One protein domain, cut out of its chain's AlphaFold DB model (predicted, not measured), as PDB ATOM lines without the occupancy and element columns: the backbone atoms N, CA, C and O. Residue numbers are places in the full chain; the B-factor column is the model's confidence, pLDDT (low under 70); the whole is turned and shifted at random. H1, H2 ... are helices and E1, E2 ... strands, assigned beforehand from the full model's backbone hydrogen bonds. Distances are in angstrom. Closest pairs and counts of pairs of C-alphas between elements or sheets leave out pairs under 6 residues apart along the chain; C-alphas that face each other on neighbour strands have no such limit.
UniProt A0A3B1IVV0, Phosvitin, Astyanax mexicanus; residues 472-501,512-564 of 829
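This is residues 472 to 501 and 512 to 564 of the 829 residues of the protein "Phosvitin" of Astyanax mexicanus (UniProt A0A3B1IVV0). One long, curled sheet of five strands makes a slab of E1, E5, E4 and E3 side by side; at one end of it E1 bends away and, with E2, makes an arm. Two short helices, H1 and H2, sit at that same end, between E4 and E5. The 83 printed residues run E1 E2 E3 E4 H1 H2 E5, with sheet order E2 E1 E5 E4 E3, all antiparallel, and the class is mostly strand. The whole is extended, with a radius of gyration of the C-alphas of 18.5 A, and flat, spanning 60 by 35 by 17 A.

E1, residues 473 to 485, begins at C-alpha (-38.972, 46.882, -39.919) and measures 34.9 A. E5, residues 550 to 560, measures 32.8 A and ends at C-alpha (-30.333, 51.258, -26.849). E4 is residues 526 to 536, 32.4 A, and E3 is residues 512 to 521, 29.9 A. E2 is residues 493 to 496, H1 537 to 540, H2 544 to 548.

The sheet is twisted, with edge strands E2 and E3. E5 and E4 are antiparallel at 171 degrees, with N 553 and O 533 2.8 A apart, within hydrogen-bond range. E3 and E4 form a hairpin, with N 517 to O 530 at 2.9 A. E1 bends by 66 degrees at residue 481; residues 473 to 478 pair with E5, N 475 to O 554 at 2.8 A, and residues 480 to 483 with E2, N 481 to O 495 at 2.8 A. H1 and H2 touch, closest at the C-alphas of Gly 538 and Tyr 546, 4.8 A. H1 only grazes the sheet with residues 537 to 539. H2 is on the sheet at a height of 8.2 A, over none of the strands, but only just: 2 of its 5 C-alphas fall on E4. In H2 every O i to N i+4 pair is within hydrogen-bond range; H1 is too short for one.

The farthest C-alphas, of Glu 487 and Tyr 523, are 60.9 A apart. Residues 502 to 511 are not printed, and C-alphas 501 and 512 are 8.6 A apart across the cut. Of the links printed whole, none is long. Mean pLDDT of the printed part is 81.3; residues 499 to 501, 521 to 525, 541 to 542 and 561 to 564 are under 70.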
ATOM      1  N   VAL A 472     -37.612  46.596 -36.051       77.88
ATOM      2  CA  VAL A 472     -38.787  47.485 -36.147       77.88
ATOM      3  C   VAL A 472     -39.393  47.444 -37.553       77.88
ATOM      4  O   VAL A 472     -40.605  47.577 -37.724       77.88
ATOM      5  N   ALA A 473     -38.550  47.219 -38.565       84.62
ATOM      6  CA  ALA A 473     -38.972  46.882 -39.919       84.62
ATOM      7  C   ALA A 473     -38.031  45.839 -40.538       84.62
ATOM      8  O   ALA A 473     -36.809  45.959 -40.434       84.62
ATOM      9  N   ALA A 474     -38.593  44.852 -41.227       88.94
ATOM     10  CA  ALA A 474     -37.870  43.884 -42.039       88.94
ATOM     11  C   ALA A 474     -38.458  43.864 -43.454       88.94
ATOM     12  O   ALA A 474     -39.664  43.743 -43.648       88.94
ATOM     13  N   VAL A 475     -37.597  43.976 -44.459       91.19
ATOM     14  CA  VAL A 475     -37.946  43.892 -45.879       91.19
ATOM     15  C   VAL A 475     -37.134  42.763 -46.490       91.19
ATOM     16  O   VAL A 475     -35.917  42.710 -46.314       91.19
ATOM     17  N   SER A 476     -37.776  41.873 -47.241       93.81
ATOM     18  CA  SER A 476     -37.080  40.872 -48.052       93.81
ATOM     19  C   SER A 476     -37.661  40.812 -49.454       93.81
ATOM     20  O   SER A 476     -38.876  40.744 -49.600       93.81
ATOM     21  N   PHE A 477     -36.814  40.770 -50.473       93.50
ATOM     22  CA  PHE A 477     -37.214  40.580 -51.863       93.50
ATOM     23  C   PHE A 477     -36.409  39.425 -52.457       93.50
ATOM     24  O   PHE A 477     -35.179  39.448 -52.421       93.50
ATOM     25  N   GLU A 478     -37.087  38.410 -52.979       93.19
ATOM     26  CA  GLU A 478     -36.455  37.237 -53.587       93.19
ATOM     27  C   GLU A 478     -37.066  36.914 -54.952       93.19
ATOM     28  O   GLU A 478     -38.282  36.978 -55.132       93.19
ATOM     29  N   THR A 479     -36.221  36.564 -55.924       91.38
ATOM     30  CA  THR A 479     -36.646  36.131 -57.262       91.38
ATOM     31  C   THR A 479     -36.352  34.648 -57.454       91.38
ATOM     32  O   THR A 479     -35.188  34.241 -57.505       91.38
ATOM     33  N   LEU A 480     -37.414  33.853 -57.579       91.88
ATOM     34  CA  LEU A 480     -37.394  32.396 -57.576       91.88
ATOM     35  C   LEU A 480     -37.998  31.825 -58.866       91.88
ATOM     36  O   LEU A 480     -39.038  32.283 -59.329       91.88
ATOM     37  N   ALA A 481     -37.372  30.799 -59.428       90.75
ATOM     38  CA  ALA A 481     -37.937  29.948 -60.465       90.75
ATOM     39  C   ALA A 481     -38.628  28.770 -59.770       90.75
ATOM     40  O   ALA A 481     -37.980  28.056 -59.005       90.75
ATOM     41  N   VAL A 482     -39.931  28.587 -59.993       91.75
ATOM     42  CA  VAL A 482     -40.760  27.601 -59.282       91.75
ATOM     43  C   VAL A 482     -41.423  26.660 -60.282       91.75
ATOM     44  O   VAL A 482     -42.074  27.129 -61.217       91.75
ATOM     45  N   ALA A 483     -41.305  25.350 -60.060       92.12
ATOM     46  CA  ALA A 483     -42.004  24.315 -60.821       92.12
ATOM     47  C   ALA A 483     -42.648  23.276 -59.891       92.12
ATOM     48  O   ALA A 483     -41.968  22.694 -59.045       92.12
ATOM     49  N   ARG A 484     -43.959  23.056 -60.041       91.44
ATOM     50  CA  ARG A 484     -44.749  22.112 -59.233       91.44
ATOM     51  C   ARG A 484     -46.033  21.681 -59.930       91.44
ATOM     52  O   ARG A 484     -46.655  22.473 -60.638       91.44
ATOM     53  N   ASN A 485     -46.473  20.460 -59.652       89.62
ATOM     54  CA  ASN A 485     -47.706  19.881 -60.179       89.62
ATOM     55  C   ASN A 485     -48.644  19.417 -59.051       89.62
ATOM     56  O   ASN A 485     -48.198  19.066 -57.961       89.62
ATOM     57  N   ILE A 486     -49.958  19.433 -59.299       87.50
ATOM     58  CA  ILE A 486     -50.981  19.225 -58.257       87.50
ATOM     59  C   ILE A 486     -51.014  17.788 -57.707       87.50
ATOM     60  O   ILE A 486     -51.464  17.559 -56.585       87.50
ATOM     61  N   GLU A 487     -50.490  16.825 -58.467       88.81
ATOM     62  CA  GLU A 487     -50.376  15.423 -58.054       88.81
ATOM     63  C   GLU A 487     -49.078  15.116 -57.287       88.81
ATOM     64  O   GLU A 487     -48.944  14.024 -56.734       88.81
ATOM     65  N   ASP A 488     -48.146  16.073 -57.197       87.38
ATOM     66  CA  ASP A 488     -46.900  15.931 -56.438       87.38
ATOM     67  C   ASP A 488     -46.427  17.240 -55.780       87.38
ATOM     68  O   ASP A 488     -45.265  17.626 -55.876       87.38
ATOM     69  N   LEU A 489     -47.334  17.936 -55.084       84.44
ATOM     70  CA  LEU A 489     -47.018  19.183 -54.368       84.44
ATOM     71  C   LEU A 489     -45.777  19.106 -53.439       84.44
ATOM     72  O   LEU A 489     -45.041  20.089 -53.400       84.44
ATOM     73  N   PRO A 490     -45.479  17.994 -52.726       86.31
ATOM     74  CA  PRO A 490     -44.258  17.881 -51.916       86.31
ATOM     75  C   PRO A 490     -42.954  17.813 -52.728       86.31
ATOM     76  O   PRO A 490     -41.882  17.989 -52.156       86.31
ATOM     77  N   ALA A 491     -43.028  17.551 -54.036       86.31
ATOM     78  CA  ALA A 491     -41.888  17.516 -54.950       86.31
ATOM     79  C   ALA A 491     -41.670  18.859 -55.682       86.31
ATOM     80  O   ALA A 491     -41.044  18.887 -56.747       86.31
ATOM     81  N   GLU A 492     -42.193  19.972 -55.145       89.50
ATOM     82  CA  GLU A 492     -41.980  21.296 -55.736       89.50
ATOM     83  C   GLU A 492     -40.492  21.666 -55.808       89.50
ATOM     84  O   GLU A 492     -39.726  21.491 -54.859       89.50
ATOM     85  N   ARG A 493     -40.072  22.188 -56.963       89.94
ATOM     86  CA  ARG A 493     -38.700  22.644 -57.208       89.94
ATOM     87  C   ARG A 493     -38.657  24.159 -57.200       89.94
ATOM     88  O   ARG A 493     -39.450  24.813 -57.879       89.94
ATOM     89  N   VAL A 494     -37.701  24.697 -56.451       91.00
ATOM     90  CA  VAL A 494     -37.467  26.132 -56.298       91.00
ATOM     91  C   VAL A 494     -35.982  26.407 -56.509       91.00
ATOM     92  O   VAL A 494     -35.143  25.870 -55.790       91.00
ATOM     93  N   ALA A 495     -35.659  27.256 -57.482       89.75
ATOM     94  CA  ALA A 495     -34.301  27.712 -57.773       89.75
ATOM     95  C   ALA A 495     -34.218  29.247 -57.700       89.75
ATOM     96  O   ALA A 495     -35.212  29.942 -57.897       89.75
ATOM     97  N   SER A 496     -33.033  29.798 -57.438       88.75
ATOM     98  CA  SER A 496     -32.789  31.245 -57.549       88.75
ATOM     99  C   SER A 496     -32.724  31.663 -59.024       88.75
ATOM    100  O   SER A 496     -32.133  30.946 -59.829       88.75
ATOM    101  N   LEU A 497     -33.273  32.832 -59.390       84.25
ATOM    102  CA  LEU A 497     -33.006  33.411 -60.719       84.25
ATOM    103  C   LEU A 497     -31.547  33.869 -60.847       84.25
ATOM    104  O   LEU A 497     -30.947  33.684 -61.903       84.25
ATOM    105  N   ALA A 498     -30.978  34.457 -59.790       81.38
ATOM    106  CA  ALA A 498     -29.566  34.833 -59.774       81.38
ATOM    107  C   ALA A 498     -28.675  33.590 -59.593       81.38
ATOM    108  O   ALA A 498     -29.047  32.704 -58.814       81.38
ATOM    109  N   PRO A 499     -27.496  33.521 -60.239       69.56
ATOM    110  CA  PRO A 499     -26.636  32.346 -60.164       69.56
ATOM    111  C   PRO A 499     -25.973  32.227 -58.785       69.56
ATOM    112  O   PRO A 499     -25.738  33.228 -58.104       69.56
ATOM    113  N   ALA A 500     -25.562  31.014 -58.407       64.75
ATOM    114  CA  ALA A 500     -24.470  30.875 -57.445       64.75
ATOM    115  C   ALA A 500     -23.194  31.491 -58.054       64.75
ATOM    116  O   ALA A 500     -22.961  31.344 -59.255       64.75
ATOM    117  N   VAL A 501     -22.401  32.207 -57.247       59.12
ATOM    118  CA  VAL A 501     -21.285  33.044 -57.728       59.12
ATOM    119  C   VAL A 501     -20.331  32.232 -58.609       59.12
ATOM    120  O   VAL A 501     -19.700  31.283 -58.146       59.12
ATOM    121  N   SER A 512     -22.343  39.811 -54.219       80.12
ATOM    122  CA  SER A 512     -22.991  39.929 -52.915       80.12
ATOM    123  C   SER A 512     -22.475  41.132 -52.132       80.12
ATOM    124  O   SER A 512     -21.265  41.307 -51.995       80.12
ATOM    125  N   ILE A 513     -23.389  41.910 -51.556       80.62
ATOM    126  CA  ILE A 513     -23.104  43.069 -50.708       80.62
ATOM    127  C   ILE A 513     -23.735  42.819 -49.339       80.62
ATOM    128  O   ILE A 513     -24.942  42.612 -49.247       80.62
ATOM    129  N   GLN A 514     -22.940  42.893 -48.274       88.81
ATOM    130  CA  GLN A 514     -23.434  42.928 -46.899       88.81
ATOM    131  C   GLN A 514     -22.862  44.166 -46.208       88.81
ATOM    132  O   GLN A 514     -21.646  44.350 -46.169       88.81
ATOM    133  N   LYS A 515     -23.735  45.045 -45.709       84.44
ATOM    134  CA  LYS A 515     -23.368  46.280 -45.006       84.44
ATOM    135  C   LYS A 515     -24.310  46.517 -43.833       84.44
ATOM    136  O   LYS A 515     -25.513  46.321 -43.962       84.44
ATOM    137  N   THR A 516     -23.763  47.023 -42.734       87.69
ATOM    138  CA  THR A 516     -24.536  47.498 -41.584       87.69
ATOM    139  C   THR A 516     -24.161  48.948 -41.324       87.69
ATOM    140  O   THR A 516     -22.980  49.274 -41.218       87.69
ATOM    141  N   MET A 517     -25.158  49.826 -41.252       85.44
ATOM    142  CA  MET A 517     -24.988  51.254 -40.995       85.44
ATOM    143  C   MET A 517     -25.756  51.609 -39.726       85.44
ATOM    144  O   MET A 517     -26.964  51.411 -39.674       85.44
ATOM    145  N   CYS A 518     -25.074  52.127 -38.705       82.12
ATOM    146  CA  CYS A 518     -25.699  52.516 -37.442       82.12
ATOM    147  C   CYS A 518     -25.484  54.002 -37.154       82.12
ATOM    148  O   CYS A 518     -24.389  54.524 -37.363       82.12
ATOM    149  N   VAL A 519     -26.512  54.659 -36.623       75.06
ATOM    150  CA  VAL A 519     -26.482  56.049 -36.162       75.06
ATOM    151  C   VAL A 519     -27.034  56.095 -34.740       75.06
ATOM    152  O   VAL A 519     -28.171  55.691 -34.489       75.06
ATOM    153  N   THR A 520     -26.234  56.604 -33.803       74.50
ATOM    154  CA  THR A 520     -26.664  56.851 -32.422       74.50
ATOM    155  C   THR A 520     -27.060  58.314 -32.271       74.50
ATOM    156  O   THR A 520     -26.255  59.201 -32.543       74.50
ATOM    157  N   CYS A 521     -28.281  58.589 -31.811       65.75
ATOM    158  CA  CYS A 521     -28.688  59.950 -31.476       65.75
ATOM    159  C   CYS A 521     -28.061  60.365 -30.127       65.75
ATOM    160  O   CYS A 521     -28.373  59.735 -29.111       65.75
ATOM    161  N   PRO A 522     -27.214  61.414 -30.071       63.50
ATOM    162  CA  PRO A 522     -26.429  61.738 -28.874       63.50
ATOM    163  C   PRO A 522     -27.273  62.246 -27.694       63.50
ATOM    164  O   PRO A 522     -26.859  62.118 -26.546       63.50
ATOM    165  N   TYR A 523     -28.465  62.792 -27.950       62.47
ATOM    166  CA  TYR A 523     -29.349  63.314 -26.901       62.47
ATOM    167  C   TYR A 523     -30.060  62.194 -26.124       62.47
ATOM    168  O   TYR A 523     -30.118  62.222 -24.892       62.47
ATOM    169  N   PHE A 524     -30.560  61.186 -26.846       63.75
ATOM    170  CA  PHE A 524     -31.400  60.109 -26.302       63.75
ATOM    171  C   PHE A 524     -30.656  58.777 -26.090       63.75
ATOM    172  O   PHE A 524     -31.236  57.857 -25.525       63.75
ATOM    173  N   HIS A 525     -29.411  58.648 -26.572       66.00
ATOM    174  CA  HIS A 525     -28.658  57.383 -26.650       66.00
ATOM    175  C   HIS A 525     -29.467  56.233 -27.285       66.00
ATOM    176  O   HIS A 525     -29.394  55.082 -26.863       66.00
ATOM    177  N   VAL A 526     -30.239  56.539 -28.331       71.31
ATOM    178  CA  VAL A 526     -30.930  55.540 -29.164       71.31
ATOM    179  C   VAL A 526     -30.075  55.264 -30.396       71.31
ATOM    180  O   VAL A 526     -29.670  56.201 -31.084       71.31
ATOM    181  N   LYS A 527     -29.799  53.987 -30.667       76.44
ATOM    182  CA  LYS A 527     -28.968  53.494 -31.771       76.44
ATOM    183  C   LYS A 527     -29.865  52.839 -32.818       76.44
ATOM    184  O   LYS A 527     -30.296  51.701 -32.651       76.44
ATOM    185  N   GLY A 528     -30.153  53.571 -33.890       80.56
ATOM    186  CA  GLY A 528     -30.801  53.007 -35.072       80.56
ATOM    187  C   GLY A 528     -29.758  52.321 -35.947       80.56
ATOM    188  O   GLY A 528     -28.725  52.924 -36.243       80.56
ATOM    189  N   CYS A 529     -30.010  51.086 -36.365       81.94
ATOM    190  CA  CYS A 529     -29.159  50.345 -37.290       81.94
ATOM    191  C   CYS A 529     -29.966  49.877 -38.503       81.94
ATOM    192  O   CYS A 529     -31.108  49.438 -38.377       81.94
ATOM    193  N   VAL A 530     -29.347  49.955 -39.678       84.75
ATOM    194  CA  VAL A 530     -29.855  49.421 -40.940       84.75
ATOM    195  C   VAL A 530     -28.870  48.367 -41.436       84.75
ATOM    196  O   VAL A 530     -27.746  48.684 -41.826       84.75
ATOM    197  N   GLU A 531     -29.289  47.109 -41.404       89.62
ATOM    198  CA  GLU A 531     -28.586  45.984 -42.022       89.62
ATOM    199  C   GLU A 531     -29.109  45.804 -43.447       89.62
ATOM    200  O   GLU A 531     -30.319  45.739 -43.658       89.62
ATOM    201  N   VAL A 532     -28.213  45.689 -44.426       88.44
ATOM    202  CA  VAL A 532     -28.544  45.389 -45.823       88.44
ATOM    203  C   VAL A 532     -27.688  44.220 -46.291       88.44
ATOM    204  O   VAL A 532     -26.461  44.315 -46.335       88.44
ATOM    205  N   ALA A 533     -28.340  43.126 -46.674       90.31
ATOM    206  CA  ALA A 533     -27.731  41.959 -47.297       90.31
ATOM    207  C   ALA A 533     -28.359  41.735 -48.679       90.31
ATOM    208  O   ALA A 533     -29.574  41.624 -48.816       90.31
ATOM    209  N   SER A 534     -27.528  41.681 -49.711       88.19
ATOM    210  CA  SER A 534     -27.917  41.626 -51.118       88.19
ATOM    211  C   SER A 534     -27.072  40.578 -51.838       88.19
ATOM    212  O   SER A 534     -25.859  40.524 -51.638       88.19
ATOM    213  N   ARG A 535     -27.691  39.752 -52.678       88.75
ATOM    214  CA  ARG A 535     -27.042  38.809 -53.602       88.75
ATOM    215  C   ARG A 535     -27.762  38.924 -54.933       88.75
ATOM    216  O   ARG A 535     -28.967  38.704 -54.952       88.75
ATOM    217  N   HIS A 536     -27.072  39.289 -56.009       85.75
ATOM    218  CA  HIS A 536     -27.736  39.663 -57.260       85.75
ATOM    219  C   HIS A 536     -26.885  39.386 -58.503       85.75
ATOM    220  O   HIS A 536     -25.661  39.278 -58.435       85.75
ATOM    221  N   ALA A 537     -27.538  39.312 -59.662       80.81
ATOM    222  CA  ALA A 537     -26.911  39.023 -60.954       80.81
ATOM    223  C   ALA A 537     -26.121  40.206 -61.566       80.81
ATOM    224  O   ALA A 537     -25.749  40.156 -62.735       80.81
ATOM    225  N   GLY A 538     -25.858  41.285 -60.814       77.19
ATOM    226  CA  GLY A 538     -25.303  42.548 -61.342       77.19
ATOM    227  C   GLY A 538     -23.931  42.425 -62.022       77.19
ATOM    228  O   GLY A 538     -23.600  43.225 -62.891       77.19
ATOM    229  N   PHE A 539     -23.167  41.382 -61.689       75.12
ATOM    230  CA  PHE A 539     -21.902  41.019 -62.343       75.12
ATOM    231  C   PHE A 539     -22.063  40.516 -63.793       75.12
ATOM    232  O   PHE A 539     -21.069  40.250 -64.458       75.12
ATOM    233  N   MET A 540     -23.298  40.363 -64.288       71.56
ATOM    234  CA  MET A 540     -23.606  40.065 -65.693       71.56
ATOM    235  C   MET A 540     -23.770  41.329 -66.560       71.56
ATOM    236  O   MET A 540     -24.078  41.220 -67.749       71.56
ATOM    237  N   GLY A 541     -23.607  42.525 -65.981       69.12
ATOM    238  CA  GLY A 541     -23.559  43.799 -66.702       69.12
ATOM    239  C   GLY A 541     -24.497  44.882 -66.157       69.12
ATOM    240  O   GLY A 541     -25.272  44.687 -65.224       69.12
ATOM    241  N   TYR A 542     -24.449  46.059 -66.779       69.12
ATOM    242  CA  TYR A 542     -25.052  47.301 -66.274       69.12
ATOM    243  C   TYR A 542     -26.586  47.429 -66.427       69.12
ATOM    244  O   TYR A 542     -27.114  48.537 -66.369       69.12
ATOM    245  N   ASN A 543     -27.335  46.332 -66.609       73.12
ATOM    246  CA  ASN A 543     -28.803  46.389 -66.631       73.12
ATOM    247  C   ASN A 543     -29.349  46.476 -65.186       73.12
ATOM    248  O   ASN A 543     -29.125  45.533 -64.420       73.12
ATOM    249  N   PRO A 544     -30.110  47.524 -64.800       73.88
ATOM    250  CA  PRO A 544     -30.671  47.658 -63.451       73.88
ATOM    251  C   PRO A 544     -31.496  46.452 -62.989       73.88
ATOM    252  O   PRO A 544     -31.518  46.133 -61.802       73.88
ATOM    253  N   LEU A 545     -32.132  45.729 -63.917       76.31
ATOM    254  CA  LEU A 545     -32.909  44.534 -63.603       76.31
ATOM    255  C   LEU A 545     -32.034  43.418 -63.001       76.31
ATOM    256  O   LEU A 545     -32.480  42.737 -62.080       76.31
ATOM    257  N   TYR A 546     -30.770  43.274 -63.413       79.25
ATOM    258  CA  TYR A 546     -29.840  42.313 -62.801       79.25
ATOM    259  C   TYR A 546     -29.464  42.664 -61.351       79.25
ATOM    260  O   TYR A 546     -29.027  41.791 -60.606       79.25
ATOM    261  N   TYR A 547     -29.623  43.926 -60.941       79.69
ATOM    262  CA  TYR A 547     -29.403  44.372 -59.561       79.69
ATOM    263  C   TYR A 547     -30.631  44.162 -58.666       79.69
ATOM    264  O   TYR A 547     -30.491  44.203 -57.449       79.69
ATOM    265  N   LEU A 548     -31.806  43.914 -59.258       82.12
ATOM    266  CA  LEU A 548     -33.029  43.503 -58.558       82.12
ATOM    267  C   LEU A 548     -33.184  41.974 -58.509       82.12
ATOM    268  O   LEU A 548     -33.859  41.440 -57.634       82.12
ATOM    269  N   VAL A 549     -32.606  41.258 -59.476       84.62
ATOM    270  CA  VAL A 549     -32.705  39.799 -59.579       84.62
ATOM    271  C   VAL A 549     -31.726  39.131 -58.623       84.62
ATOM    272  O   VAL A 549     -30.510  39.209 -58.808       84.62
ATOM    273  N   GLY A 550     -32.282  38.420 -57.643       87.12
ATOM    274  CA  GLY A 550     -31.562  37.629 -56.657       87.12
ATOM    275  C   GLY A 550     -32.290  37.560 -55.315       87.12
ATOM    276  O   GLY A 550     -33.462  37.187 -55.256       87.12
ATOM    277  N   GLN A 551     -31.576  37.868 -54.233       92.06
ATOM    278  CA  GLN A 551     -32.077  37.871 -52.859       92.06
ATOM    279  C   GLN A 551     -31.589  39.120 -52.124       92.06
ATOM    280  O   GLN A 551     -30.388  39.328 -51.949       92.06
ATOM    281  N   HIS A 552     -32.531  39.916 -51.634       91.44
ATOM    282  CA  HIS A 552     -32.291  41.164 -50.922       91.44
ATOM    283  C   HIS A 552     -33.005  41.116 -49.574       91.44
ATOM    284  O   HIS A 552     -34.156  40.691 -49.488       91.44
ATOM    285  N   LYS A 553     -32.329  41.552 -48.515       93.00
ATOM    286  CA  LYS A 553     -32.869  41.676 -47.162       93.00
ATOM    287  C   LYS A 553     -32.384  42.992 -46.570       93.00
ATOM    288  O   LYS A 553     -31.183  43.250 -46.558       93.00
ATOM    289  N   ALA A 554     -33.309  43.805 -46.079       89.38
ATOM    290  CA  ALA A 554     -33.020  45.008 -45.317       89.38
ATOM    291  C   ALA A 554     -33.737  44.926 -43.966       89.38
ATOM    292  O   ALA A 554     -34.916  44.580 -43.911       89.38
ATOM    293  N   ARG A 555     -33.036  45.221 -42.874       88.69
ATOM    294  CA  ARG A 555     -33.587  45.211 -41.513       88.69
ATOM    295  C   ARG A 555     -33.251  46.519 -40.829       88.69
ATOM    296  O   ARG A 555     -32.104  46.952 -40.857       88.69
ATOM    297  N   ILE A 556     -34.256  47.126 -40.216       82.81
ATOM    298  CA  ILE A 556     -34.129  48.325 -39.399       82.81
ATOM    299  C   ILE A 556     -34.356  47.897 -37.954       82.81
ATOM    300  O   ILE A 556     -35.476  47.550 -37.577       82.81
ATOM    301  N   SER A 557     -33.297  47.908 -37.153       82.44
ATOM    302  CA  SER A 557     -33.351  47.664 -35.715       82.44
ATOM    303  C   SER A 557     -33.156  48.976 -34.958       82.44
ATOM    304  O   SER A 557     -32.429  49.876 -35.387       82.44
ATOM    305  N   VAL A 558     -33.843  49.107 -33.825       76.25
ATOM    306  CA  VAL A 558     -33.693  50.241 -32.910       76.25
ATOM    307  C   VAL A 558     -33.280  49.662 -31.573       76.25
ATOM    308  O   VAL A 558     -34.076  49.020 -30.899       76.25
ATOM    309  N   ALA A 559     -32.017  49.864 -31.219       74.25
ATOM    310  CA  ALA A 559     -31.438  49.411 -29.968       74.25
ATOM    311  C   ALA A 559     -31.173  50.600 -29.038       74.25
ATOM    312  O   ALA A 559     -31.062  51.756 -29.464       74.25
ATOM    313  N   ARG A 560     -30.989  50.313 -27.751       70.12
ATOM    314  CA  ARG A 560     -30.333  51.258 -26.849       70.12
ATOM    315  C   ARG A 560     -28.851  51.350 -27.233       70.12
ATOM    316  O   ARG A 560     -28.187  50.332 -27.411       70.12
ATOM    317  N   GLY A 561     -28.362  52.570 -27.411       66.06
ATOM    318  CA  GLY A 561     -26.953  52.869 -27.626       66.06
ATOM    319  C   GLY A 561     -26.197  53.024 -26.311       66.06
ATOM    320  O   GLY A 561     -26.784  53.083 -25.229       66.06
ATOM    321  N   ASP A 562     -24.878  53.113 -26.424       61.84
ATOM    322  CA  ASP A 562     -23.971  53.202 -25.286       61.84
ATOM    323  C   ASP A 562     -24.195  54.514 -24.513       61.84
ATOM    324  O   ASP A 562     -24.029  55.617 -25.046       61.84
ATOM    325  N   GLY A 563     -24.646  54.394 -23.259       62.25
ATOM    326  CA  GLY A 563     -24.996  55.529 -22.408       62.25
ATOM    327  C   GLY A 563     -25.920  55.201 -21.221       62.25
ATOM    328  O   GLY A 563     -26.447  54.082 -21.104       62.25
ATOM    329  N   PRO A 564     -26.134  56.189 -20.328       62.41
ATOM    330  CA  PRO A 564     -27.075  56.090 -19.213       62.41
ATOM    331  C   PRO A 564     -28.509  55.885 -19.715       62.41
ATOM    332  O   PRO A 564     -28.809  56.071 -20.896       62.41
TER     333      PRO A 564